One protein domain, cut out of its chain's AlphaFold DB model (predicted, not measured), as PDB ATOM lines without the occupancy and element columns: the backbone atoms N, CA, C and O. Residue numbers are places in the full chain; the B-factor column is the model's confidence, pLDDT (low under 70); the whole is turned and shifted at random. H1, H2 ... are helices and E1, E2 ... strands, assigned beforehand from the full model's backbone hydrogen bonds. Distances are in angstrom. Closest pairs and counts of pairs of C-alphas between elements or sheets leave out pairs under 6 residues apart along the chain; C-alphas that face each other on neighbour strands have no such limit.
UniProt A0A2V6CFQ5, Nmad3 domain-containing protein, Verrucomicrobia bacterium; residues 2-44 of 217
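What this domain is: This is residues 2 to 44 of the 217 residues of the protein "Nmad3 domain-containing protein" of Verrucomicrobia bacterium (UniProt A0A2V6CFQ5). With little regular structure, two wide loops swing out to either end from a small antiparallel pair of strands, E1 and E2; the loop of residues 8 to 13 makes one end, and the short helix H1 with Gly 30 the other. The printed part has 43 residues, with E1, H1 and E2 in that order, of mixed class; the named elements hold only 13 residues. It is only just loose, close to compact, with a radius of gyration of the C-alphas of 11.2 A, and spans 36 by 18 by 15 A.

How they stand to each other: E1, residues 2 to 4, and E2, residues 40 to 43, are antiparallel neighbours at 137 degrees. N 3 and O 42 are within hydrogen-bond range at 2.8 A. Residues 17 to 18 pair antiparallel with residues 40 to 41 of E2. In H1, residues 23 to 28, every O i to N i+4 pair is within hydrogen-bond range.

Where its parts are: E1 begins at C-alpha 2 (148.576, 182.850, 171.568). H1 measures 8.6 A. E2, 10.5 A long, ends at C-alpha 43 (151.276, 181.407, 175.376).

The domain as a whole: The C-alphas farthest apart, of Arg 11 and Gly 30, are 35.7 A apart. Both links are long, and the printed part has no cut. Residues 8 to 13 have pLDDT under 70.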
ATOM      1  N   PRO A   2     148.060 183.968 172.351       84.88
ATOM      2  CA  PRO A   2     148.576 182.850 171.568       84.88
ATOM      3  C   PRO A   2     149.472 183.345 170.423       84.88
ATOM      4  O   PRO A   2     149.070 184.210 169.637       84.88
ATOM      5  N   ILE A   3     150.691 182.820 170.343       85.44
ATOM      6  CA  ILE A   3     151.718 183.151 169.349       85.44
ATOM      7  C   ILE A   3     151.940 181.916 168.467       85.44
ATOM      8  O   ILE A   3     152.001 180.822 169.021       85.44
ATOM      9  N   PRO A   4     152.037 182.056 167.128       85.38
ATOM     10  CA  PRO A   4     152.174 180.895 166.255       85.38
ATOM     11  C   PRO A   4     153.447 180.109 166.566       85.38
ATOM     12  O   PRO A   4     154.508 180.715 166.721       85.38
ATOM     13  N   ASP A   5     153.337 178.784 166.561       82.69
ATOM     14  CA  ASP A   5     154.474 177.868 166.514       82.69
ATOM     15  C   ASP A   5     154.431 177.042 165.230       82.69
ATOM     16  O   ASP A   5     153.365 176.692 164.719       82.69
ATOM     17  N   GLU A   6     155.608 176.701 164.710       74.19
ATOM     18  CA  GLU A   6     155.728 175.862 163.513       74.19
ATOM     19  C   GLU A   6     155.342 174.399 163.788       74.19
ATOM     20  O   GLU A   6     154.853 173.703 162.896       74.19
ATOM     21  N   ALA A   7     155.531 173.932 165.025       70.62
ATOM     22  CA  ALA A   7     155.234 172.575 165.468       70.62
ATOM     23  C   ALA A   7     154.990 172.529 166.985       70.62
ATOM     24  O   ALA A   7     155.334 173.468 167.703       70.62
ATOM     25  N   ALA A   8     154.453 171.408 167.469       67.25
ATOM     26  CA  ALA A   8     154.482 171.083 168.891       67.25
ATOM     27  C   ALA A   8     155.931 171.047 169.411       67.25
ATOM     28  O   ALA A   8     156.867 170.681 168.689       67.25
ATOM     29  N   GLY A   9     156.112 171.403 170.678       61.84
ATOM     30  CA  GLY A   9     157.371 171.286 171.386       61.84
ATOM     31  C   GLY A   9     157.843 169.834 171.445       61.84
ATOM     32  O   GLY A   9     157.072 168.896 171.653       61.84
ATOM     33  N   GLY A  10     159.153 169.640 171.292       62.31
ATOM     34  CA  GLY A  10     159.770 168.319 171.434       62.31
ATOM     35  C   GLY A  10     159.724 167.781 172.872       62.31
ATOM     36  O   GLY A  10     159.839 166.576 173.078       62.31
ATOM     37  N   ARG A  11     159.558 168.658 173.873       59.94
ATOM     38  CA  ARG A  11     159.458 168.329 175.301       59.94
ATOM     39  C   ARG A  11     158.153 168.871 175.872       59.94
ATOM     40  O   ARG A  11     157.835 170.037 175.686       59.94
ATOM     41  N   GLY A  12     157.438 168.051 176.643       62.75
ATOM     42  CA  GLY A  12     156.240 168.507 177.355       62.75
ATOM     43  C   GLY A  12     155.080 168.873 176.428       62.75
ATOM     44  O   GLY A  12     154.367 169.825 176.719       62.75
ATOM     45  N   SER A  13     154.865 168.110 175.352       66.44
ATOM     46  CA  SER A  13     153.819 168.374 174.350       66.44
ATOM     47  C   SER A  13     152.391 168.439 174.908       66.44
ATOM     48  O   SER A  13     151.498 168.992 174.281       66.44
ATOM     49  N   MET A  14     152.164 167.901 176.110       74.62
ATOM     50  CA  MET A  14     150.904 168.051 176.851       74.62
ATOM     51  C   MET A  14     150.612 169.493 177.309       74.62
ATOM     52  O   MET A  14     149.499 169.772 177.740       74.62
ATOM     53  N   PHE A  15     151.611 170.379 177.266       79.06
ATOM     54  CA  PHE A  15     151.510 171.803 177.600       79.06
ATOM     55  C   PHE A  15     151.500 172.696 176.352       79.06
ATOM     56  O   PHE A  15     151.571 173.920 176.469       79.06
ATOM     57  N   ASP A  16     151.478 172.098 175.160       82.38
ATOM     58  CA  ASP A  16     151.348 172.850 173.922       82.38
ATOM     59  C   ASP A  16     149.889 173.172 173.650       82.38
ATOM     60  O   ASP A  16     148.986 172.417 174.012       82.38
ATOM     61  N   HIS A  17     149.681 174.304 172.990       88.50
ATOM     62  CA  HIS A  17     148.356 174.798 172.685       88.50
ATOM     63  C   HIS A  17     148.107 174.765 171.187       88.50
ATOM     64  O   HIS A  17     149.011 174.909 170.360       88.50
ATOM     65  N   THR A  18     146.842 174.651 170.826       90.81
ATOM     66  CA  THR A  18     146.381 174.867 169.459       90.81
ATOM     67  C   THR A  18     145.456 176.067 169.404       90.81
ATOM     68  O   THR A  18     144.770 176.405 170.370       90.81
ATOM     69  N   TYR A  19     145.407 176.724 168.248       90.44
ATOM     70  CA  TYR A  19     144.489 177.843 168.058       90.44
ATOM     71  C   TYR A  19     143.010 177.451 168.206       90.44
ATOM     72  O   TYR A  19     142.194 178.295 168.581       90.44
ATOM     73  N   ASP A  20     142.677 176.176 167.990       89.75
ATOM     74  CA  ASP A  20     141.319 175.641 168.110       89.75
ATOM     75  C   ASP A  20     140.745 175.809 169.529       89.75
ATOM     76  O   ASP A  20     139.544 176.028 169.685       89.75
ATOM     77  N   GLU A  21     141.597 175.826 170.561       89.88
ATOM     78  CA  GLU A  21     141.201 176.062 171.961       89.88
ATOM     79  C   GLU A  21     140.580 177.448 172.193       89.88
ATOM     80  O   GLU A  21     139.828 177.649 173.151       89.88
ATOM     81  N   PHE A  22     140.886 178.418 171.327       89.56
ATOM     82  CA  PHE A  22     140.442 179.805 171.462       89.56
ATOM     83  C   PHE A  22     139.212 180.130 170.612       89.56
ATOM     84  O   PHE A  22     138.510 181.107 170.897       89.56
ATOM     85  N   VAL A  23     138.934 179.319 169.584       88.56
ATOM     86  CA  VAL A  23     137.828 179.534 168.638       88.56
ATOM     87  C   VAL A  23     136.486 179.704 169.360       88.56
ATOM     88  O   VAL A  23     135.814 180.703 169.085       88.56
ATOM     89  N   PRO A  24     136.099 178.848 170.333       88.81
ATOM     90  CA  PRO A  24     134.803 178.983 170.996       88.81
ATOM     91  C   PRO A  24     134.629 180.317 171.729       88.81
ATOM     92  O   PRO A  24     133.538 180.882 171.702       88.81
ATOM     93  N   PHE A  25     135.691 180.864 172.337       86.81
ATOM     94  CA  PHE A  25     135.617 182.160 173.018       86.81
ATOM     95  C   PHE A  25     135.405 183.309 172.032       86.81
ATOM     96  O   PHE A  25     134.586 184.189 172.281       86.81
ATOM     97  N   VAL A  26     136.112 183.299 170.899       86.69
ATOM     98  CA  VAL A  26     135.965 184.340 169.869       86.69
ATOM     99  C   VAL A  26     134.583 184.276 169.223       86.69
ATOM    100  O   VAL A  26     133.944 185.313 169.041       86.69
ATOM    101  N   THR A  27     134.083 183.069 168.951       87.12
ATOM    102  CA  THR A  27     132.725 182.861 168.436       87.12
ATOM    103  C   THR A  27     131.658 183.297 169.438       87.12
ATOM    104  O   THR A  27     130.704 183.965 169.044       87.12
ATOM    105  N   ALA A  28     131.826 183.002 170.730       87.81
ATOM    106  CA  ALA A  28     130.908 183.453 171.779       87.81
ATOM    107  C   ALA A  28     130.858 184.987 171.912       87.81
ATOM    108  O   ALA A  28     129.826 185.538 172.284       87.81
ATOM    109  N   LEU A  29     131.943 185.681 171.557       86.38
ATOM    110  CA  LEU A  29     132.005 187.145 171.470       86.38
ATOM    111  C   LEU A  29     131.400 187.709 170.167       86.38
ATOM    112  O   LEU A  29     131.524 188.902 169.900       86.38
ATOM    113  N   GLY A  30     130.768 186.873 169.335       86.31
ATOM    114  CA  GLY A  30     130.144 187.289 168.077       86.31
ATOM    115  C   GLY A  30     131.141 187.609 166.961       86.31
ATOM    116  O   GLY A  30     130.788 188.289 165.998       86.31
ATOM    117  N   SER A  31     132.390 187.148 167.078       86.50
ATOM    118  CA  SER A  31     133.441 187.377 166.087       86.50
ATOM    119  C   SER A  31     133.846 186.079 165.382       86.50
ATOM    120  O   SER A  31     133.603 184.976 165.873       86.50
ATOM    121  N   SER A  32     134.462 186.199 164.206       88.06
ATOM    122  CA  SER A  32     135.016 185.061 163.474       88.06
ATOM    123  C   SER A  32     136.501 184.899 163.772       88.06
ATOM    124  O   SER A  32     137.259 185.868 163.850       88.06
ATOM    125  N   TRP A  33     136.928 183.648 163.930       88.69
ATOM    126  CA  TRP A  33     138.340 183.343 164.097       88.69
ATOM    127  C   TRP A  33     139.115 183.645 162.797       88.69
ATOM    128  O   TRP A  33     138.660 183.250 161.717       88.69
ATOM    129  N   PRO A  34     140.276 184.330 162.845       87.44
ATOM    130  CA  PRO A  34     141.057 184.612 161.644       87.44
ATOM    131  C   PRO A  34     141.576 183.323 160.991       87.44
ATOM    132  O   PRO A  34     142.369 182.600 161.585       87.44
ATOM    133  N   ALA A  35     141.206 183.069 159.731       85.06
ATOM    134  CA  ALA A  35     141.546 181.823 159.025       85.06
ATOM    135  C   ALA A  35     143.061 181.539 158.906       85.06
ATOM    136  O   ALA A  35     143.467 180.390 158.730       85.06
ATOM    137  N   GLY A  36     143.897 182.578 158.987       84.38
ATOM    138  CA  GLY A  36     145.357 182.455 158.954       84.38
ATOM    139  C   GLY A  36     145.987 181.968 160.263       84.38
ATOM    140  O   GLY A  36     147.155 181.594 160.252       84.38
ATOM    141  N   LEU A  37     145.246 181.962 161.377       87.38
ATOM    142  CA  LEU A  37     145.722 181.476 162.673       87.38
ATOM    143  C   LEU A  37     145.201 180.054 162.885       87.38
ATOM    144  O   LEU A  37     144.041 179.857 163.223       87.38
ATOM    145  N   ARG A  38     146.039 179.050 162.638       88.38
ATOM    146  CA  ARG A  38     145.686 177.627 162.744       88.38
ATOM    147  C   ARG A  38     146.904 176.811 163.154       88.38
ATOM    148  O   ARG A  38     148.026 177.259 162.942       88.38
ATOM    149  N   GLY A  39     146.678 175.612 163.680       89.50
ATOM    150  CA  GLY A  39     147.753 174.737 164.144       89.50
ATOM    151  C   GLY A  39     148.258 175.118 165.533       89.50
ATOM    152  O   GLY A  39     147.474 175.552 166.381       89.50
ATOM    153  N   TRP A  40     149.556 174.915 165.751       89.94
ATOM    154  CA  TRP A  40     150.203 175.062 167.050       89.94
ATOM    155  C   TRP A  40     150.439 176.522 167.422       89.94
ATOM    156  O   TRP A  40     150.700 177.386 166.581       89.94
ATOM    157  N   CYS A  41     150.339 176.785 168.715       90.69
ATOM    158  CA  CYS A  41     150.680 178.060 169.305       90.69
ATOM    159  C   CYS A  41     151.222 177.863 170.720       90.69
ATOM    160  O   CYS A  41     150.950 176.859 171.381       90.69
ATOM    161  N   HIS A  42     151.911 178.878 171.215       89.88
ATOM    162  CA  HIS A  42     152.254 178.983 172.623       89.88
ATOM    163  C   HIS A  42     151.673 180.238 173.253       89.88
ATOM    164  O   HIS A  42     151.228 181.170 172.578       89.88
ATOM    165  N   LEU A  43     151.695 180.267 174.582       90.69
ATOM    166  CA  LEU A  43     151.276 181.407 175.376       90.69
ATOM    167  C   LEU A  43     152.497 182.090 175.959       90.69
ATOM    168  O   LEU A  43     153.167 181.525 176.811       90.69
ATOM    169  N   ASP A  44     152.724 183.329 175.536       89.50
ATOM    170  CA  ASP A  44     153.690 184.212 176.175       89.50
ATOM    171  C   ASP A  44     153.069 185.616 176.349       89.50
ATOM    172  O   ASP A  44     152.608 186.234 175.376       89.50
TER     173      ASP A  44